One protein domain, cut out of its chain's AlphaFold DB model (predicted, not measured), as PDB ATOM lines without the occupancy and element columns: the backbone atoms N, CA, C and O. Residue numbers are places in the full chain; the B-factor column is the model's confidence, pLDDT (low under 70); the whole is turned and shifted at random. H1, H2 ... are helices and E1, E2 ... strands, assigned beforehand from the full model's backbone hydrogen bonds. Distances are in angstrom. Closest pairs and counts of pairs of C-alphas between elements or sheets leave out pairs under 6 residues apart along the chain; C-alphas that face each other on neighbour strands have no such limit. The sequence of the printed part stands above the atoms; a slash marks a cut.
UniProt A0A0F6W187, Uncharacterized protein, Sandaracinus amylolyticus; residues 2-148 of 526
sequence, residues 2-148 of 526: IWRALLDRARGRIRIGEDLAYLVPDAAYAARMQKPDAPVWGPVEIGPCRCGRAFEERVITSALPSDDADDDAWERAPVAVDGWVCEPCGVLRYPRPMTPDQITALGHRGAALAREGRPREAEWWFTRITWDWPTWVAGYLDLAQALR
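This is residues 2 to 148 of the 526 residues of an uncharacterized protein of Sandaracinus amylolyticus (UniProt A0A0F6W187). What would one see first? A strongly twisted sheet of five strands stands beside an up-and-down bundle of three helices, H4, H5 and H6, whose helix H5 packs on strand E4. Short helices H2 and H3 pair beyond the end of E3 and the start of E4, while H1 lies at one end of the longest axis and the bundle at the other. What are the numbers? The printed part has 147 residues with six named helices and five named strands, in the order H1 E1 E2 H2 E3 H3 E4 E5 H4 H5 H6; the sheet is mixed, ordered E1, E2, E3, E4, E5, and the class is mixed, helices and strands. The whole is compact, with a radius of gyration of the C-alphas of 15.1 A and spans of 43 by 36 by 26 A.

Where are the strands? E4, the longest, holds residues 80 to 86 and is 17.1 A long, from C-alpha 80 at (-72.183, 17.371, 55.744). E3 holds residues 56 to 61 and is 14.6 A long, and E2 holds residues 19 to 23 and is 12.4 A long. E1 holds residues 13 to 16, and E5 holds residues 91 to 93. Where are the helices? H4 holds residues 100 to 115 and is 22.4 A long, H5 holds residues 119 to 132 and is 19.9 A long, and H6 holds residues 137 to 148 and is 17.0 A long, ending with C-alpha 148 at (-65.915, 18.653, 38.199). H1 holds residues 2 to 7, beginning with C-alpha 2 at (-96.134, 6.775, 63.293); H2 holds residues 27 to 30, and H3 holds residues 71 to 76.

How do the strands pair? E3 and E4 are antiparallel at 138 degrees, with N 60 and O 81 at 2.8 A; E4 and E5 are an antiparallel hairpin at 130 degrees, with N 84 and O 93 at 2.8 A. E2 and E3 are parallel at 60 degrees, with N 22 and O 59 at 2.8 A, and with H2 they form a strand-helix-strand unit, two parallel neighbour strands with a helix between them in the chain. E1 and E2 are an antiparallel hairpin at 130 degrees, with N 16 and O 19 at 2.8 A. Which helices are on the sheet, and how do helices meet? H5 is on the sheet, over none of its strands, at a height over the sheet of 4.4 A, only just above the sheet's level; its closest C-alphas to E4 are those of Arg 128 and Ala 80, 4.5 A apart. H5 touches H4, closest at the C-alphas of Ala 122 and Gly 110, 4.2 A, at a shallow tilt of 17 degrees, opposite ways; it touches H6, closest at the C-alphas of Phe 126 and Leu 143, 4.9 A, at a shallow tilt of 28 degrees, opposite ways. H4, with residues 107 to 114 alone, only just touches H6, with 3 pairs of C-alphas within 8 A, the closest being those of Ala 114 and Ala 146, 6.6 A apart. What of the short helices and the helix backbones? H2 and H3 touch, closest at the C-alphas of Ala 27 and Ala 73, 4.4 A, and H1 is apart from each other helix. In H3, H4, H5 and H6 every O i to N i+4 pair is within hydrogen-bond range; in H1 it is 1 of 2, and H2 is too short for such a pair.

How large is it, and is it cut? The C-alphas of Ile 2 and Arg 115, the two farthest apart, are 45.7 A from each other, and the printed part has no cut. Which link is long, and where is confidence low? The link from H2 to E3, residues 31 to 55, is long, with C-alphas 11 to 24 A from the mean of all C-alphas. The mean pLDDT of the printed part is 88.4; residues 2 to 16 and 69 to 70 are under 70.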
ATOM      1  N   ILE A   2     -96.650   7.094  64.648       37.66
ATOM      2  CA  ILE A   2     -96.134   6.775  63.293       37.66
ATOM      3  C   ILE A   2     -94.718   7.335  63.014       37.66
ATOM      4  O   ILE A   2     -93.897   6.653  62.413       37.66
ATOM      5  N   TRP A   3     -94.366   8.510  63.552       38.97
ATOM      6  CA  TRP A   3     -93.006   9.066  63.432       38.97
ATOM      7  C   TRP A   3     -91.921   8.253  64.159       38.97
ATOM      8  O   TRP A   3     -90.762   8.300  63.766       38.97
ATOM      9  N   ARG A   4     -92.272   7.479  65.197       40.31
ATOM     10  CA  ARG A   4     -91.298   6.710  65.994       40.31
ATOM     11  C   ARG A   4     -90.805   5.467  65.241       40.31
ATOM     12  O   ARG A   4     -89.617   5.195  65.248       40.31
ATOM     13  N   ALA A   5     -91.693   4.802  64.498       43.28
ATOM     14  CA  ALA A   5     -91.351   3.637  63.676       43.28
ATOM     15  C   ALA A   5     -90.540   3.989  62.407       43.28
ATOM     16  O   ALA A   5     -89.761   3.168  61.934       43.28
ATOM     17  N   LEU A   6     -90.684   5.215  61.882       44.19
ATOM     18  CA  LEU A   6     -89.822   5.760  60.818       44.19
ATOM     19  C   LEU A   6     -88.434   6.165  61.344       44.19
ATOM     20  O   LEU A   6     -87.445   6.033  60.632       44.19
ATOM     21  N   LEU A   7     -88.348   6.603  62.604       46.44
ATOM     22  CA  LEU A   7     -87.087   6.955  63.260       46.44
ATOM     23  C   LEU A   7     -86.264   5.728  63.692       46.44
ATOM     24  O   LEU A   7     -85.040   5.807  63.686       46.44
ATOM     25  N   ASP A   8     -86.893   4.598  64.024       46.88
ATOM     26  CA  ASP A   8     -86.184   3.410  64.535       46.88
ATOM     27  C   ASP A   8     -85.519   2.542  63.444       46.88
ATOM     28  O   ASP A   8     -84.659   1.724  63.764       46.88
ATOM     29  N   ARG A   9     -85.842   2.722  62.153       47.41
ATOM     30  CA  ARG A   9     -85.261   1.919  61.052       47.41
ATOM     31  C   ARG A   9     -83.981   2.479  60.418       47.41
ATOM     32  O   ARG A   9     -83.360   1.766  59.642       47.41
ATOM     33  N   ALA A  10     -83.573   3.706  60.749       48.34
ATOM     34  CA  ALA A  10     -82.459   4.396  60.077       48.34
ATOM     35  C   ALA A  10     -81.395   4.990  61.026       48.34
ATOM     36  O   ALA A  10     -80.442   5.623  60.578       48.34
ATOM     37  N   ARG A  11     -81.518   4.786  62.344       52.16
ATOM     38  CA  ARG A  11     -80.554   5.283  63.342       52.16
ATOM     39  C   ARG A  11     -79.353   4.345  63.462       52.16
ATOM     40  O   ARG A  11     -79.195   3.633  64.448       52.16
ATOM     41  N   GLY A  12     -78.512   4.334  62.437       57.09
ATOM     42  CA  GLY A  12     -77.193   3.718  62.506       57.09
ATOM     43  C   GLY A  12     -76.171   4.740  62.986       57.09
ATOM     44  O   GLY A  12     -75.936   5.736  62.308       57.09
ATOM     45  N   ARG A  13     -75.538   4.498  64.137       62.84
ATOM     46  CA  ARG A  13     -74.249   5.129  64.439       62.84
ATOM     47  C   ARG A  13     -73.241   4.562  63.447       62.84
ATOM     48  O   ARG A  13     -73.039   3.349  63.429       62.84
ATOM     49  N   ILE A  14     -72.621   5.414  62.642       66.25
ATOM     50  CA  ILE A  14     -71.591   4.988  61.692       66.25
ATOM     51  C   ILE A  14     -70.325   5.781  61.980       66.25
ATOM     52  O   ILE A  14     -70.374   6.977  62.264       66.25
ATOM     53  N   ARG A  15     -69.184   5.096  61.957       66.00
ATOM     54  CA  ARG A  15     -67.876   5.713  62.157       66.00
ATOM     55  C   ARG A  15     -67.237   5.977  60.796       66.00
ATOM     56  O   ARG A  15     -67.129   5.053  59.994       66.00
ATOM     57  N   ILE A  16     -66.824   7.216  60.543       66.06
ATOM     58  CA  ILE A  16     -66.137   7.644  59.319       66.06
ATOM     59  C   ILE A  16     -64.725   8.072  59.722       66.06
ATOM     60  O   ILE A  16     -64.508   9.186  60.189       66.06
ATOM     61  N   GLY A  17     -63.757   7.163  59.591       77.00
ATOM     62  CA  GLY A  17     -62.420   7.382  60.147       77.00
ATOM     63  C   GLY A  17     -62.474   7.523  61.671       77.00
ATOM     64  O   GLY A  17     -62.894   6.599  62.370       77.00
ATOM     65  N   GLU A  18     -62.053   8.677  62.187       74.06
ATOM     66  CA  GLU A  18     -62.111   8.987  63.622       74.06
ATOM     67  C   GLU A  18     -63.460   9.587  64.050       74.06
ATOM     68  O   GLU A  18     -63.840   9.448  65.215       74.06
ATOM     69  N   ASP A  19     -64.217  10.152  63.105       81.38
ATOM     70  CA  ASP A  19     -65.456  10.877  63.366       81.38
ATOM     71  C   ASP A  19     -66.662   9.938  63.509       81.38
ATOM     72  O   ASP A  19     -66.795   8.917  62.825       81.38
ATOM     73  N   LEU A  20     -67.595  10.311  64.389       85.94
ATOM     74  CA  LEU A  20     -68.899   9.664  64.508       85.94
ATOM     75  C   LEU A  20     -69.927  10.453  63.699       85.94
ATOM     76  O   LEU A  20     -70.175  11.628  63.975       85.94
ATOM     77  N   ALA A  21     -70.544   9.798  62.720       89.12
ATOM     78  CA  ALA A  21     -71.533  10.403  61.845       89.12
ATOM     79  C   ALA A  21     -72.963  10.017  62.239       89.12
ATOM     80  O   ALA A  21     -73.241   8.891  62.666       89.12
ATOM     81  N   TYR A  22     -73.875  10.968  62.065       90.44
ATOM     82  CA  TYR A  22     -75.315  10.780  62.127       90.44
ATOM     83  C   TYR A  22     -75.890  10.937  60.721       90.44
ATOM     84  O   TYR A  22     -75.890  12.036  60.157       90.44
ATOM     85  N   LEU A  23     -76.371   9.828  60.160       91.00
ATOM     86  CA  LEU A  23     -76.989   9.812  58.840       91.00
ATOM     87  C   LEU A  23     -78.410  10.380  58.924       91.00
ATOM     88  O   LEU A  23     -79.257   9.885  59.671       91.00
ATOM     89  N   VAL A  24     -78.676  11.424  58.148       88.69
ATOM     90  CA  VAL A  24     -80.010  11.989  57.988       88.69
ATOM     91  C   VAL A  24     -80.853  10.985  57.194       88.69
ATOM     92  O   VAL A  24     -80.510  10.672  56.060       88.69
ATOM     93  N   PRO A  25     -81.961  10.478  57.757       73.69
ATOM     94  CA  PRO A  25     -82.632   9.283  57.243       73.69
ATOM     95  C   PRO A  25     -83.445   9.502  55.958       73.69
ATOM     96  O   PRO A  25     -83.991   8.546  55.422       73.69
ATOM     97  N   ASP A  26     -83.597  10.749  55.503       83.56
ATOM     98  CA  ASP A  26     -84.472  11.113  54.387       83.56
ATOM     99  C   ASP A  26     -83.956  12.363  53.658       83.56
ATOM    100  O   ASP A  26     -83.656  13.389  54.280       83.56
ATOM    101  N   ALA A  27     -83.932  12.299  52.326       86.94
ATOM    102  CA  ALA A  27     -83.599  13.408  51.440       86.94
ATOM    103  C   ALA A  27     -84.480  14.644  51.688       86.94
ATOM    104  O   ALA A  27     -83.988  15.770  51.647       86.94
ATOM    105  N   ALA A  28     -85.772  14.464  51.995       89.19
ATOM    106  CA  ALA A  28     -86.667  15.588  52.282       89.19
ATOM    107  C   ALA A  28     -86.378  16.239  53.646       89.19
ATOM    108  O   ALA A  28     -86.707  17.406  53.872       89.19
ATOM    109  N   TYR A  29     -85.759  15.516  54.582       89.62
ATOM    110  CA  TYR A  29     -85.228  16.128  55.796       89.62
ATOM    111  C   TYR A  29     -83.949  16.910  55.493       89.62
ATOM    112  O   TYR A  29     -83.865  18.075  55.875       89.62
ATOM    113  N   ALA A  30     -83.000  16.310  54.769       91.31
ATOM    114  CA  ALA A  30     -81.758  16.972  54.372       91.31
ATOM    115  C   ALA A  30     -82.028  18.269  53.585       91.31
ATOM    116  O   ALA A  30     -81.455  19.305  53.899       91.31
ATOM    117  N   ALA A  31     -82.992  18.262  52.660       91.81
ATOM    118  CA  ALA A  31     -83.391  19.439  51.880       91.81
ATOM    119  C   ALA A  31     -84.016  20.577  52.713       91.81
ATOM    120  O   ALA A  31     -84.078  21.713  52.253       91.81
ATOM    121  N   ARG A  32     -84.508  20.290  53.927       93.94
ATOM    122  CA  ARG A  32     -85.016  21.311  54.862       93.94
ATOM    123  C   ARG A  32     -83.924  21.892  55.751       93.94
ATOM    124  O   ARG A  32     -84.179  22.889  56.427       93.94
ATOM    125  N   MET A  33     -82.749  21.268  55.800       94.88
ATOM    126  CA  MET A  33     -81.613  21.837  56.508       94.88
ATOM    127  C   MET A  33     -81.122  23.062  55.744       94.88
ATOM    128  O   MET A  33     -81.014  23.043  54.520       94.88
ATOM    129  N   GLN A  34     -80.854  24.139  56.472       94.38
ATOM    130  CA  GLN A  34     -80.428  25.400  55.884       94.38
ATOM    131  C   GLN A  34     -78.948  25.580  56.143       94.38
ATOM    132  O   GLN A  34     -78.500  25.532  57.288       94.38
ATOM    133  N   LYS A  35     -78.193  25.788  55.068       94.88
ATOM    134  CA  LYS A  35     -76.795  26.163  55.187       94.88
ATOM    135  C   LYS A  35     -76.705  27.513  55.916       94.88
ATOM    136  O   LYS A  35     -77.465  28.412  55.562       94.88
ATOM    137  N   PRO A  36     -75.825  27.667  56.914       94.19
ATOM    138  CA  PRO A  36     -75.655  28.938  57.613       94.19
ATOM    139  C   PRO A  36     -75.159  30.029  56.660       94.19
ATOM    140  O   PRO A  36     -74.373  29.746  55.757       94.19
ATOM    141  N   ASP A  37     -75.566  31.278  56.888       92.31
ATOM    142  CA  ASP A  37     -75.085  32.425  56.100       92.31
ATOM    143  C   ASP A  37     -73.727  32.954  56.593       92.31
ATOM    144  O   ASP A  37     -73.002  33.620  55.855       92.31
ATOM    145  N   ALA A  38     -73.366  32.649  57.842       92.69
ATOM    146  CA  ALA A  38     -72.125  33.073  58.480       92.69
ATOM    147  C   ALA A  38     -71.534  31.946  59.346       92.69
ATOM    148  O   ALA A  38     -72.286  31.115  59.864       92.69
ATOM    149  N   PRO A  39     -70.200  31.907  59.520       91.69
ATOM    150  CA  PRO A  39     -69.562  31.005  60.474       91.69
ATOM    151  C   PRO A  39     -70.011  31.299  61.909       91.69
ATOM    152  O   PRO A  39     -70.222  32.455  62.289       91.69
ATOM    153  N   VAL A  40     -70.118  30.249  62.722       91.44
ATOM    154  CA  VAL A  40     -70.404  30.377  64.155       91.44
ATOM    155  C   VAL A  40     -69.084  30.443  64.916       91.44
ATOM    156  O   VAL A  40     -68.287  29.509  64.878       91.44
ATOM    157  N   TRP A  41     -68.867  31.551  65.624       88.25
ATOM    158  CA  TRP A  41     -67.651  31.801  66.395       88.25
ATOM    159  C   TRP A  41     -67.884  31.671  67.899       88.25
ATOM    160  O   TRP A  41     -68.940  32.043  68.409       88.25
ATOM    161  N   GLY A  42     -66.846  31.226  68.610       88.56
ATOM    162  CA  GLY A  42     -66.832  31.151  70.070       88.56
ATOM    163  C   GLY A  42     -67.486  29.889  70.642       88.56
ATOM    164  O   GLY A  42     -68.049  29.081  69.904       88.56
ATOM    165  N   PRO A  43     -67.376  29.674  71.964       88.31
ATOM    166  CA  PRO A  43     -68.004  28.538  72.622       88.31
ATOM    167  C   PRO A  43     -69.529  28.664  72.548       88.31
ATOM    168  O   PRO A  43     -70.100  29.697  72.892       88.31
ATOM    169  N   VAL A  44     -70.195  27.591  72.122       90.62
ATOM    170  CA  VAL A  44     -71.659  27.499  72.126       90.62
ATOM    171  C   VAL A  44     -72.073  26.611  73.286       90.62
ATOM    172  O   VAL A  44     -71.809  25.408  73.289       90.62
ATOM    173  N   GLU A  45     -72.741  27.198  74.274       92.19
ATOM    174  CA  GLU A  45     -73.332  26.433  75.366       92.19
ATOM    175  C   GLU A  45     -74.576  25.695  74.873       92.19
ATOM    176  O   GLU A  45     -75.616  26.283  74.556       92.19
ATOM    177  N   ILE A  46     -74.480  24.369  74.813       93.31
ATOM    178  CA  ILE A  46     -75.616  23.519  74.478       93.31
ATOM    179  C   ILE A  46     -76.197  22.935  75.749       93.31
ATOM    180  O   ILE A  46     -75.709  21.948  76.295       93.31
ATOM    181  N   GLY A  47     -77.297  23.546  76.188       93.94
ATOM    182  CA  GLY A  47     -78.152  22.965  77.213       93.94
ATOM    183  C   GLY A  47     -78.689  21.583  76.805       93.94
ATOM    184  O   GLY A  47     -78.696  21.232  75.618       93.94
ATOM    185  N   PRO A  48     -79.174  20.789  77.773       95.44
ATOM    186  CA  PRO A  48     -79.699  19.459  77.500       95.44
ATOM    187  C   PRO A  48     -80.865  19.509  76.505       95.44
ATOM    188  O   PRO A  48     -81.572  20.510  76.355       95.44
ATOM    189  N   CYS A  49     -81.095  18.397  75.811       96.31
ATOM    190  CA  CYS A  49     -82.273  18.246  74.972       96.31
ATOM    191  C   CYS A  49     -83.555  18.320  75.821       96.31
ATOM    192  O   CYS A  49     -83.533  18.100  77.030       96.31
ATOM    193  N   ARG A  50     -84.713  18.530  75.182       94.81
ATOM    194  CA  ARG A  50     -86.029  18.516  75.851       94.81
ATOM    195  C   ARG A  50     -86.322  17.209  76.604       94.81
ATOM    196  O   ARG A  50     -87.175  17.202  77.480       94.81
ATOM    197  N   CYS A  51     -85.635  16.114  76.275       95.56
ATOM    198  CA  CYS A  51     -85.724  14.842  76.999       95.56
ATOM    199  C   CYS A  51     -84.768  14.721  78.200       95.56
ATOM    200  O   CYS A  51     -84.683  13.648  78.792       95.56
ATOM    201  N   GLY A  52     -84.004  15.770  78.518       96.62
ATOM    202  CA  GLY A  52     -83.025  15.804  79.606       96.62
ATOM    203  C   GLY A  52     -81.656  15.203  79.275       96.62
ATOM    204  O   GLY A  52     -80.735  15.343  80.071       96.62
ATOM    205  N   ARG A  53     -81.478  14.556  78.112       95.19
ATOM    206  CA  ARG A  53     -80.170  14.007  77.718       95.19
ATOM    207  C   ARG A  53     -79.252  15.076  77.134       95.19
ATOM    208  O   ARG A  53     -79.714  15.986  76.442       95.19
ATOM    209  N   ALA A  54     -77.954  14.924  77.383       95.75
ATOM    210  CA  ALA A  54     -76.923  15.708  76.720       95.75
ATOM    211  C   ALA A  54     -76.927  15.431  75.210       95.75
ATOM    212  O   ALA A  54     -77.274  14.333  74.766       95.75
ATOM    213  N   PHE A  55     -76.558  16.439  74.429       95.56
ATOM    214  CA  PHE A  55     -76.276  16.231  73.019       95.56
ATOM    215  C   PHE A  55     -74.876  15.634  72.838       95.56
ATOM    216  O   PHE A  55     -73.966  15.931  73.609       95.56
ATOM    217  N   GLU A  56     -74.700  14.832  71.792       95.31
ATOM    218  CA  GLU A  56     -73.408  14.265  71.404       95.31
ATOM    219  C   GLU A  56     -72.884  14.971  70.151       95.31
ATOM    220  O   GLU A  56     -73.649  15.201  69.212       95.31
ATOM    221  N   GLU A  57     -71.588  15.287  70.118       94.81
ATOM    222  CA  GLU A  57     -70.936  15.832  68.922       94.81
ATOM    223  C   GLU A  57     -70.888  14.781  67.813       94.81
ATOM    224  O   GLU A  57     -70.449  13.645  68.034       94.81
ATOM    225  N   ARG A  58     -71.370  15.140  66.623       94.94
ATOM    226  CA  ARG A  58     -71.438  14.255  65.456       94.94
ATOM    227  C   ARG A  58     -71.275  15.059  64.175       94.94
ATOM    228  O   ARG A  58     -71.694  16.213  64.110       94.94
ATOM    229  N   VAL A  59     -70.801  14.395  63.125       95.81
ATOM    230  CA  VAL A  59     -70.988  14.895  61.760       95.81
ATOM    231  C   VAL A  59     -72.391  14.522  61.299       95.81
ATOM    232  O   VAL A  59     -72.725  13.343  61.202       95.81
ATOM    233  N   ILE A  60     -73.231  15.509  61.026       95.69
ATOM    234  CA  ILE A  60     -74.571  15.302  60.480       95.69
ATOM    235  C   ILE A  60     -74.441  15.267  58.961       95.69
ATOM    236  O   ILE A  60     -73.944  16.223  58.366       95.69
ATOM    237  N   THR A  61     -74.869  14.177  58.322       95.06
ATOM    238  CA  THR A  61     -74.685  14.028  56.874       95.06
ATOM    239  C   THR A  61     -75.816  13.286  56.173       95.06
ATOM    240  O   THR A  61     -76.474  12.454  56.789       95.06
ATOM    241  N   SER A  62     -76.068  13.583  54.895       93.50
ATOM    242  CA  SER A  62     -77.068  12.881  54.074       93.50
ATOM    243  C   SER A  62     -76.547  11.607  53.404       93.50
ATOM    244  O   SER A  62     -77.359  10.787  52.986       93.50
ATOM    245  N   ALA A  63     -75.226  11.400  53.342       91.62
ATOM    246  CA  ALA A  63     -74.610  10.130  52.955       91.62
ATOM    247  C   ALA A  63     -73.188  10.003  53.505       91.62
ATOM    248  O   ALA A  63     -72.547  10.979  53.893       91.62
ATOM    249  N   LEU A  64     -72.684   8.773  53.519       89.06
ATOM    250  CA  LEU A  64     -71.277   8.511  53.798       89.06
ATOM    251  C   LEU A  64     -70.423   8.889  52.577       89.06
ATOM    252  O   LEU A  64     -70.918   8.854  51.453       89.06
ATOM    253  N   PRO A  65     -69.128   9.190  52.767       86.12
ATOM    254  CA  PRO A  65     -68.231   9.523  51.664       86.12
ATOM    255  C   PRO A  65     -67.936   8.333  50.723       86.12
ATOM    256  O   PRO A  65     -67.343   8.537  49.672       86.12
ATOM    257  N   SER A  66     -68.332   7.105  51.074       83.56
ATOM    258  CA  SER A  66     -68.090   5.889  50.284       83.56
ATOM    259  C   SER A  66     -69.091   5.690  49.142       83.56
ATOM    260  O   SER A  66     -70.283   5.930  49.328       83.56
ATOM    261  N   ASP A  67     -68.627   5.105  48.036       70.31
ATOM    262  CA  ASP A  67     -69.433   4.785  46.844       70.31
ATOM    263  C   ASP A  67     -70.548   3.737  47.087       70.31
ATOM    264  O   ASP A  67     -71.438   3.582  46.256       70.31
ATOM    265  N   ASP A  68     -70.529   3.027  48.221       70.25
ATOM    266  CA  ASP A  68     -71.491   1.956  48.539       70.25
ATOM    267  C   ASP A  68     -72.786   2.447  49.223       70.25
ATOM    268  O   ASP A  68     -73.684   1.648  49.506       70.25
ATOM    269  N   ALA A  69     -72.887   3.738  49.557       64.62
ATOM    270  CA  ALA A  69     -74.055   4.284  50.248       64.62
ATOM    271  C   ALA A  69     -75.188   4.627  49.266       64.62
ATOM    272  O   ALA A  69     -74.940   4.973  48.116       64.62
ATOM    273  N   ASP A  70     -76.439   4.550  49.734       67.00
ATOM    274  CA  ASP A  70     -77.621   4.973  48.972       67.00
ATOM    275  C   ASP A  70     -77.481   6.449  48.549       67.00
ATOM    276  O   ASP A  70     -77.643   7.377  49.348       67.00
ATOM    277  N   ASP A  71     -77.101   6.645  47.286       76.00
ATOM    278  CA  ASP A  71     -76.691   7.927  46.709       76.00
ATOM    279  C   ASP A  71     -77.844   8.936  46.618       76.00
ATOM    280  O   ASP A  71     -77.612  10.145  46.540       76.00
ATOM    281  N   ASP A  72     -79.096   8.478  46.641       84.69
ATOM    282  CA  ASP A  72     -80.250   9.308  46.298       84.69
ATOM    283  C   ASP A  72     -80.418  10.517  47.233       84.69
ATOM    284  O   ASP A  72     -80.799  11.604  46.784       84.69
ATOM    285  N   ALA A  73     -80.120  10.354  48.526       87.56
ATOM    286  CA  ALA A  73     -80.238  11.432  49.504       87.56
ATOM    287  C   ALA A  73     -79.155  12.500  49.324       87.56
ATOM    288  O   ALA A  73     -79.477  13.690  49.296       87.56
ATOM    289  N   TRP A  74     -77.896  12.087  49.149       92.88
ATOM    290  CA  TRP A  74     -76.801  13.027  48.911       92.88
ATOM    291  C   TRP A  74     -76.975  13.770  47.604       92.88
ATOM    292  O   TRP A  74     -76.835  14.987  47.562       92.88
ATOM    293  N   GLU A  75     -77.309  13.041  46.541       91.00
ATOM    294  CA  GLU A  75     -77.508  13.641  45.237       91.00
ATOM    295  C   GLU A  75     -78.577  14.734  45.315       91.00
ATOM    296  O   GLU A  75     -78.423  15.798  44.723       91.00
ATOM    297  N   ARG A  76     -79.689  14.506  46.018       90.75
ATOM    298  CA  ARG A  76     -80.779  15.494  46.109       90.75
ATOM    299  C   ARG A  76     -80.477  16.646  47.068       90.75
ATOM    300  O   ARG A  76     -80.919  17.758  46.799       90.75
ATOM    301  N   ALA A  77     -79.783  16.379  48.169       93.38
ATOM    302  CA  ALA A  77     -79.505  17.360  49.212       93.38
ATOM    303  C   ALA A  77     -78.174  17.028  49.914       93.38
ATOM    304  O   ALA A  77     -78.177  16.345  50.946       93.38
ATOM    305  N   PRO A  78     -77.028  17.488  49.375       95.31
ATOM    306  CA  PRO A  78     -75.723  17.219  49.965       95.31
ATOM    307  C   PRO A  78     -75.575  17.996  51.276       95.31
ATOM    308  O   PRO A  78     -75.499  19.227  51.300       95.31
ATOM    309  N   VAL A  79     -75.548  17.258  52.382       95.81
ATOM    310  CA  VAL A  79     -75.356  17.795  53.729       95.81
ATOM    311  C   VAL A  79     -74.180  17.065  54.344       95.81
ATOM    312  O   VAL A  79     -74.179  15.838  54.431       95.81
ATOM    313  N   ALA A  80     -73.199  17.818  54.809       96.62
ATOM    314  CA  ALA A  80     -72.183  17.371  55.744       96.62
ATOM    315  C   ALA A  80     -71.882  18.587  56.615       96.62
ATOM    316  O   ALA A  80     -71.596  19.642  56.068       96.62
ATOM    317  N   VAL A  81     -72.047  18.484  57.929       97.06
ATOM    318  CA  VAL A  81     -71.853  19.611  58.855       97.06
ATOM    319  C   VAL A  81     -71.524  19.072  60.240       97.06
ATOM    320  O   VAL A  81     -72.112  18.073  60.670       97.06
ATOM    321  N   ASP A  82     -70.596  19.703  60.949       97.00
ATOM    322  CA  ASP A  82     -70.362  19.395  62.353       97.00
ATOM    323  C   ASP A  82     -71.504  19.941  63.208       97.00
ATOM    324  O   ASP A  82     -71.982  21.063  63.039       97.00
ATOM    325  N   GLY A  83     -71.971  19.147  64.163       96.62
ATOM    326  CA  GLY A  83     -73.070  19.561  65.015       96.62
ATOM    327  C   GLY A  83     -73.265  18.651  66.208       96.62
ATOM    328  O   GLY A  83     -72.390  17.892  66.623       96.62
ATOM    329  N   TRP A  84     -74.459  18.742  66.765       96.50
ATOM    330  CA  TRP A  84     -74.838  18.062  67.985       96.50
ATOM    331  C   TRP A  84     -76.155  17.339  67.790       96.50
ATOM    332  O   TRP A  84     -77.132  17.902  67.288       96.50
ATOM    333  N   VAL A  85     -76.198  16.088  68.234       95.25
ATOM    334  CA  VAL A  85     -77.345  15.205  68.049       95.25
ATOM    335  C   VAL A  85     -77.807  14.671  69.393       95.25
ATOM    336  O   VAL A  85     -77.036  14.098  70.156       95.25
ATOM    337  N   CYS A  86     -79.096  14.828  69.683       94.06
ATOM    338  CA  CYS A  86     -79.737  14.094  70.762       94.06
ATOM    339  C   CYS A  86     -80.330  12.812  70.182       94.06
ATOM    340  O   CYS A  86     -81.480  12.802  69.733       94.06
ATOM    341  N   GLU A  87     -79.569  11.724  70.221       88.44
ATOM    342  CA  GLU A  87     -79.906  10.469  69.544       88.44
ATOM    343  C   GLU A  87     -81.327   9.938  69.836       88.44
ATOM    344  O   GLU A  87     -82.044   9.637  68.877       88.44
ATOM    345  N   PRO A  88     -81.837   9.893  71.088       88.81
ATOM    346  CA  PRO A  88     -83.185   9.365  71.326       88.81
ATOM    347  C   PRO A  88     -84.282  10.190  70.653       88.81
ATOM    348  O   PRO A  88     -85.276   9.646  70.160       88.81
ATOM    349  N   CYS A  89     -84.101  11.511  70.629       89.50
ATOM    350  CA  CYS A  89     -85.070  12.452  70.084       89.50
ATOM    351  C   CYS A  89     -84.861  12.719  68.590       89.50
ATOM    352  O   CYS A  89     -85.799  13.171  67.943       89.50
ATOM    353  N   GLY A  90     -83.669  12.457  68.042       88.56
ATOM    354  CA  GLY A  90     -83.280  12.867  66.690       88.56
ATOM    355  C   GLY A  90     -83.212  14.389  66.506       88.56
ATOM    356  O   GLY A  90     -83.286  14.870  65.381       88.56
ATOM    357  N   VAL A  91     -83.132  15.156  67.600       92.75
ATOM    358  CA  VAL A  91     -83.008  16.620  67.538       92.75
ATOM    359  C   VAL A  91     -81.570  16.961  67.185       92.75
ATOM    360  O   VAL A  91     -80.649  16.452  67.826       92.75
ATOM    361  N   LEU A  92     -81.405  17.838  66.200       95.06
ATOM    362  CA  LEU A  92     -80.120  18.291  65.686       95.06
ATOM    363  C   LEU A  92     -79.899  19.762  66.054       95.06
ATOM    364  O   LEU A  92     -80.850  20.547  66.054       95.06
ATOM    365  N   ARG A  93     -78.654  20.139  66.340       95.56
ATOM    366  CA  ARG A  93     -78.187  21.530  66.403       95.56
ATOM    367  C   ARG A  93     -76.911  21.646  65.576       95.56
ATOM    368  O   ARG A  93     -76.035  20.802  65.719       95.56
ATOM    369  N   TYR A  94     -76.830  22.643  64.706       96.25
ATOM    370  CA  TYR A  94     -75.710  22.859  63.788       96.25
ATOM    371  C   TYR A  94     -75.696  24.336  63.332       96.25
ATOM    372  O   TYR A  94     -76.726  25.003  63.474       96.25
ATOM    373  N   PRO A  95     -74.574  24.842  62.792       94.62
ATOM    374  CA  PRO A  95     -73.258  24.205  62.762       94.62
ATOM    375  C   PRO A  95     -72.577  24.306  64.135       94.62
ATOM    376  O   PRO A  95     -72.948  25.132  64.977       94.62
ATOM    377  N   ARG A  96     -71.577  23.462  64.371       94.12
ATOM    378  CA  ARG A  96     -70.667  23.590  65.508       94.12
ATOM    379  C   ARG A  96     -69.594  24.639  65.195       94.12
ATOM    380  O   ARG A  96     -69.096  24.653  64.074       94.12
ATOM    381  N   PRO A  97     -69.184  25.480  66.164       92.94
ATOM    382  CA  PRO A  97     -68.009  26.322  66.008       92.94
ATOM    383  C   PRO A  97     -66.786  25.478  65.663       92.94
ATOM    384  O   PRO A  97     -66.440  24.543  66.387       92.94
ATOM    385  N   MET A  98     -66.129  25.830  64.565       94.25
ATOM    386  CA  MET A  98     -64.900  25.193  64.113       94.25
ATOM    387  C   MET A  98     -63.773  26.219  64.130       94.25
ATOM    388  O   MET A  98     -63.935  27.366  63.714       94.25
ATOM    389  N   THR A  99     -62.619  25.809  64.639       93.88
ATOM    390  CA  THR A  99     -61.408  26.633  64.606       93.88
ATOM    391  C   THR A  99     -60.821  26.669  63.191       93.88
ATOM    392  O   THR A  99     -61.007  25.718  62.422       93.88
ATOM    393  N   PRO A 100     -60.053  27.716  62.841       93.75
ATOM    394  CA  PRO A 100     -59.359  27.762  61.558       93.75
ATOM    395  C   PRO A 100     -58.450  26.555  61.291       93.75
ATOM    396  O   PRO A 100     -58.418  26.050  60.168       93.75
ATOM    397  N   ASP A 101     -57.780  26.036  62.323       94.75
ATOM    398  CA  ASP A 101     -56.920  24.852  62.211       94.75
ATOM    399  C   ASP A 101     -57.724  23.593  61.873       94.75
ATOM    400  O   ASP A 101     -57.315  22.804  61.020       94.75
ATOM    401  N   GLN A 102     -58.901  23.421  62.486       95.31
ATOM    402  CA  GLN A 102     -59.789  22.303  62.162       95.31
ATOM    403  C   GLN A 102     -60.251  22.377  60.706       95.31
ATOM    404  O   GLN A 102     -60.149  21.384  59.991       95.31
ATOM    405  N   ILE A 103     -60.692  23.547  60.236       95.75
ATOM    406  CA  ILE A 103     -61.138  23.721  58.846       95.75
ATOM    407  C   ILE A 103     -59.984  23.483  57.864       95.75
ATOM    408  O   ILE A 103     -60.158  22.813  56.845       95.75
ATOM    409  N   THR A 104     -58.784  23.946  58.206       95.06
ATOM    410  CA  THR A 104     -57.566  23.686  57.427       95.06
ATOM    411  C   THR A 104     -57.255  22.189  57.356       95.06
ATOM    412  O   THR A 104     -56.955  21.671  56.279       95.06
ATOM    413  N   ALA A 105     -57.397  21.458  58.465       96.19
ATOM    414  CA  ALA A 105     -57.216  20.008  58.495       96.19
ATOM    415  C   ALA A 105     -58.239  19.271  57.609       96.19
ATOM    416  O   ALA A 105     -57.851  18.375  56.851       96.19
ATOM    417  N   LEU A 106     -59.517  19.682  57.630       96.12
ATOM    418  CA  LEU A 106     -60.537  19.162  56.707       96.12
ATOM    419  C   LEU A 106     -60.135  19.415  55.245       96.12
ATOM    420  O   LEU A 106     -60.222  18.510  54.412       96.12
ATOM    421  N   GLY A 107     -59.647  20.622  54.941       96.75
ATOM    422  CA  GLY A 107     -59.201  21.009  53.600       96.75
ATOM    423  C   GLY A 107     -58.036  20.156  53.108       96.75
ATOM    424  O   GLY A 107     -58.083  19.607  52.005       96.75
ATOM    425  N   HIS A 108     -57.019  19.947  53.947       96.88
ATOM    426  CA  HIS A 108     -55.903  19.054  53.632       96.88
ATOM    427  C   HIS A 108     -56.356  17.615  53.385       96.88
ATOM    428  O   HIS A 108     -55.845  16.964  52.466       96.88
ATOM    429  N   ARG A 109     -57.329  17.121  54.160       96.75
ATOM    430  CA  ARG A 109     -57.890  15.782  53.970       96.75
ATOM    431  C   ARG A 109     -58.627  15.664  52.637       96.75
ATOM    432  O   ARG A 109     -58.337  14.737  51.880       96.75
ATOM    433  N   GLY A 110     -59.506  16.615  52.318       96.75
ATOM    434  CA  GLY A 110     -60.205  16.671  51.030       96.75
ATOM    435  C   GLY A 110     -59.236  16.756  49.846       96.75
ATOM    436  O   GLY A 110     -59.350  15.992  48.888       96.75
ATOM    437  N   ALA A 111     -58.208  17.604  49.941       97.19
ATOM    438  CA  ALA A 111     -57.202  17.767  48.892       97.19
ATOM    439  C   ALA A 111     -56.316  16.522  48.705       97.19
ATOM    440  O   ALA A 111     -55.885  16.224  47.588       97.19
ATOM    441  N   ALA A 112     -56.019  15.779  49.776       97.19
ATOM    442  CA  ALA A 112     -55.336  14.489  49.672       97.19
ATOM    443  C   ALA A 112     -56.190  13.473  48.897       97.19
ATOM    444  O   ALA A 112     -55.709  12.895  47.926       97.19
ATOM    445  N   LEU A 113     -57.473  13.350  49.244       96.44
ATOM    446  CA  LEU A 113     -58.414  12.457  48.562       96.44
ATOM    447  C   LEU A 113     -58.605  12.829  47.087       96.44
ATOM    448  O   LEU A 113     -58.604  11.955  46.221       96.44
ATOM    449  N   ALA A 114     -58.686  14.121  46.761       96.62
ATOM    450  CA  ALA A 114     -58.752  14.579  45.375       96.62
ATOM    451  C   ALA A 114     -57.512  14.145  44.568       96.62
ATOM    452  O   ALA A 114     -57.652  13.639  43.453       96.62
ATOM    453  N   ARG A 115     -56.305  14.270  45.144       96.88
ATOM    454  CA  ARG A 115     -55.042  13.833  44.515       96.88
ATOM    455  C   ARG A 115     -54.929  12.316  44.375       96.88
ATOM    456  O   ARG A 115     -54.386  11.847  43.382       96.88
ATOM    457  N   GLU A 116     -55.480  11.559  45.319       97.31
ATOM    458  CA  GLU A 116     -55.641  10.098  45.220       97.31
ATOM    459  C   GLU A 116     -56.668   9.692  44.152       97.31
ATOM    460  O   GLU A 116     -56.871   8.508  43.889       97.31
ATOM    461  N   GLY A 117     -57.337  10.662  43.524       96.06
ATOM    462  CA  GLY A 117     -58.386  10.393  42.569       96.06
ATOM    463  C   GLY A 117     -59.615   9.803  43.248       96.06
ATOM    464  O   GLY A 117     -60.207   8.879  42.707       96.06
ATOM    465  N   ARG A 118     -60.012  10.323  44.409       96.19
ATOM    466  CA  ARG A 118     -61.238   9.960  45.138       96.19
ATOM    467  C   ARG A 118     -62.143  11.195  45.247       96.19
ATOM    468  O   ARG A 118     -62.337  11.734  46.337       96.19
ATOM    469  N   PRO A 119     -62.660  11.708  44.110       96.44
ATOM    470  CA  PRO A 119     -63.342  13.000  44.068       96.44
ATOM    471  C   PRO A 119     -64.656  13.013  44.854       96.44
ATOM    472  O   PRO A 119     -65.021  14.058  45.377       96.44
ATOM    473  N   ARG A 120     -65.328  11.864  44.987       95.00
ATOM    474  CA  ARG A 120     -66.541  11.696  45.796       95.00
ATOM    475  C   ARG A 120     -66.293  11.978  47.277       95.00
ATOM    476  O   ARG A 120     -67.014  12.740  47.911       95.00
ATOM    477  N   GLU A 121     -65.230  11.404  47.817       95.69
ATOM    478  CA  GLU A 121     -64.861  11.623  49.211       95.69
ATOM    479  C   GLU A 121     -64.368  13.052  49.427       95.69
ATOM    480  O   GLU A 121     -64.718  13.683  50.420       95.69
ATOM    481  N   ALA A 122     -63.595  13.588  48.478       97.38
ATOM    482  CA  ALA A 122     -63.171  14.981  48.511       97.38
ATOM    483  C   ALA A 122     -64.373  15.947  48.527       97.38
ATOM    484  O   ALA A 122     -64.414  16.848  49.362       97.38
ATOM    485  N   GLU A 123     -65.378  15.717  47.672       97.44
ATOM    486  CA  GLU A 123     -66.649  16.459  47.646       97.44
ATOM    487  C   GLU A 123     -67.313  16.472  49.028       97.44
ATOM    488  O   GLU A 123     -67.753  17.527  49.482       97.44
ATOM    489  N   TRP A 124     -67.339  15.336  49.731       97.00
ATOM    490  CA  TRP A 124     -67.909  15.247  51.075       97.00
ATOM    491  C   TRP A 124     -67.178  16.150  52.084       97.00
ATOM    492  O   TRP A 124     -67.818  16.933  52.791       97.00
ATOM    493  N   TRP A 125     -65.839  16.112  52.112       97.44
ATOM    494  CA  TRP A 125     -65.039  16.956  53.012       97.44
ATOM    495  C   TRP A 125     -65.171  18.442  52.687       97.44
ATOM    496  O   TRP A 125     -65.307  19.260  53.596       97.44
ATOM    497  N   PHE A 126     -65.167  18.811  51.409       98.25
ATOM    498  CA  PHE A 126     -65.333  20.211  51.025       98.25
ATOM    499  C   PHE A 126     -66.764  20.700  51.260       98.25
ATOM    500  O   PHE A 126     -66.958  21.839  51.679       98.25
ATOM    501  N   THR A 127     -67.771  19.833  51.106       97.94
ATOM    502  CA  THR A 127     -69.152  20.140  51.507       97.94
ATOM    503  C   THR A 127     -69.192  20.482  52.993       97.94
ATOM    504  O   THR A 127     -69.680  21.562  53.326       97.94
ATOM    505  N   ARG A 128     -68.580  19.649  53.848       97.25
ATOM    506  CA  ARG A 128     -68.440  19.891  55.295       97.25
ATOM    507  C   ARG A 128     -67.852  21.263  55.602       97.25
ATOM    508  O   ARG A 128     -68.506  22.075  56.247       97.25
ATOM    509  N   ILE A 129     -66.695  21.579  55.017       97.75
ATOM    510  CA  ILE A 129     -66.056  22.896  55.176       97.75
ATOM    511  C   ILE A 129     -67.012  24.030  54.827       97.75
ATOM    512  O   ILE A 129     -67.121  24.993  55.578       97.75
ATOM    513  N   THR A 130     -67.708  23.939  53.691       97.56
ATOM    514  CA  THR A 130     -68.568  25.046  53.272       97.56
ATOM    515  C   THR A 130     -69.811  25.193  54.153       97.56
ATOM    516  O   THR A 130     -70.339  26.295  54.231       97.56
ATOM    517  N   TRP A 131     -70.303  24.131  54.796       97.38
ATOM    518  CA  TRP A 131     -71.407  24.213  55.761       97.38
ATOM    519  C   TRP A 131     -70.962  24.795  57.104       97.38
ATOM    520  O   TRP A 131     -71.675  25.628  57.661       97.38
ATOM    521  N   ASP A 132     -69.796  24.386  57.602       96.25
ATOM    522  CA  ASP A 132     -69.263  24.858  58.884       96.25
ATOM    523  C   ASP A 132     -68.687  26.284  58.786       96.25
ATOM    524  O   ASP A 132     -68.812  27.078  59.719       96.25
ATOM    525  N   TRP A 133     -68.109  26.643  57.634       96.06
ATOM    526  CA  TRP A 133     -67.557  27.968  57.353       96.06
ATOM    527  C   TRP A 133     -68.031  28.509  55.987       96.06
ATOM    528  O   TRP A 133     -67.284  28.519  55.003       96.06
ATOM    529  N   PRO A 134     -69.266  29.032  55.901       95.88
ATOM    530  CA  PRO A 134     -69.907  29.432  54.643       95.88
ATOM    531  C   PRO A 134     -69.305  30.666  53.966       95.88
ATOM    532  O   PRO A 134     -69.661  30.954  52.826       95.88
ATOM    533  N   THR A 135     -68.393  31.378  54.630       94.88
ATOM    534  CA  THR A 135     -67.636  32.500  54.057       94.88
ATOM    535  C   THR A 135     -66.215  32.107  53.641       94.88
ATOM    536  O   THR A 135     -65.467  32.962  53.185       94.88
ATOM    537  N   TRP A 136     -65.818  30.836  53.782       95.00
ATOM    538  CA  TRP A 136     -64.482  30.376  53.404       95.00
ATOM    539  C   TRP A 136     -64.392  30.099  51.898       95.00
ATOM    540  O   TRP A 136     -64.826  29.052  51.408       95.00
ATOM    541  N   VAL A 137     -63.809  31.037  51.148       95.56
ATOM    542  CA  VAL A 137     -63.782  31.012  49.674       95.56
ATOM    543  C   VAL A 137     -63.111  29.755  49.119       95.56
ATOM    544  O   VAL A 137     -63.651  29.114  48.215       95.56
ATOM    545  N   ALA A 138     -61.958  29.370  49.675       95.25
ATOM    546  CA  ALA A 138     -61.200  28.213  49.198       95.25
ATOM    547  C   ALA A 138     -62.004  26.906  49.306       95.25
ATOM    548  O   ALA A 138     -61.941  26.083  48.399       95.25
ATOM    549  N   GLY A 139     -62.847  26.759  50.338       96.94
ATOM    550  CA  GLY A 139     -63.716  25.589  50.493       96.94
ATOM    551  C   GLY A 139     -64.692  25.410  49.328       96.94
ATOM    552  O   GLY A 139     -64.909  24.289  48.874       96.94
ATOM    553  N   TYR A 140     -65.237  26.506  48.790       97.88
ATOM    554  CA  TYR A 140     -66.112  26.454  47.615       97.88
ATOM    555  C   TYR A 140     -65.354  26.176  46.319       97.88
ATOM    556  O   TYR A 140     -65.858  25.434  45.476       97.88
ATOM    557  N   LEU A 141     -64.159  26.752  46.153       97.38
ATOM    558  CA  LEU A 141     -63.312  26.475  44.990       97.38
ATOM    559  C   LEU A 141     -62.932  24.991  44.938       97.38
ATOM    560  O   LEU A 141     -63.061  24.360  43.888       97.38
ATOM    561  N   ASP A 142     -62.528  24.430  46.074       97.94
ATOM    562  CA  ASP A 142     -62.150  23.025  46.189       97.94
ATOM    563  C   ASP A 142     -63.361  22.092  46.012       97.94
ATOM    564  O   ASP A 142     -63.274  21.094  45.291       97.94
ATOM    565  N   LEU A 143     -64.527  22.449  46.574       98.31
ATOM    566  CA  LEU A 143     -65.784  21.729  46.341       98.31
ATOM    567  C   LEU A 143     -66.138  21.692  44.849       98.31
ATOM    568  O   LEU A 143     -66.433  20.629  44.303       98.31
ATOM    569  N   ALA A 144     -66.068  22.836  44.167       98.06
ATOM    570  CA  ALA A 144     -66.370  22.926  42.744       98.06
ATOM    571  C   ALA A 144     -65.402  22.086  41.894       98.06
ATOM    572  O   ALA A 144     -65.817  21.434  40.932       98.06
ATOM    573  N   GLN A 145     -64.114  22.055  42.252       97.44
ATOM    574  CA  GLN A 145     -63.125  21.198  41.594       97.44
ATOM    575  C   GLN A 145     -63.403  19.708  41.824       97.44
ATOM    576  O   GLN A 145     -63.349  18.932  40.867       97.44
ATOM    577  N   ALA A 146     -63.752  19.302  43.049       97.62
ATOM    578  CA  ALA A 146     -64.123  17.920  43.352       97.62
ATOM    579  C   ALA A 146     -65.361  17.475  42.554       97.62
ATOM    580  O   ALA A 146     -65.348  16.403  41.943       97.62
ATOM    581  N   LEU A 147     -66.382  18.334  42.460       97.50
ATOM    582  CA  LEU A 147     -67.585  18.095  41.656       97.50
ATOM    583  C   LEU A 147     -67.264  17.951  40.158       97.50
ATOM    584  O   LEU A 147     -67.747  17.013  39.520       97.50
ATOM    585  N   ARG A 148     -66.393  18.802  39.592       96.94
ATOM    586  CA  ARG A 148     -65.915  18.653  38.199       96.94
ATOM    587  C   ARG A 148     -65.167  17.337  37.990       96.94
ATOM    588  O   ARG A 148     -65.406  16.642  37.002       96.94
TER     589      ARG A 148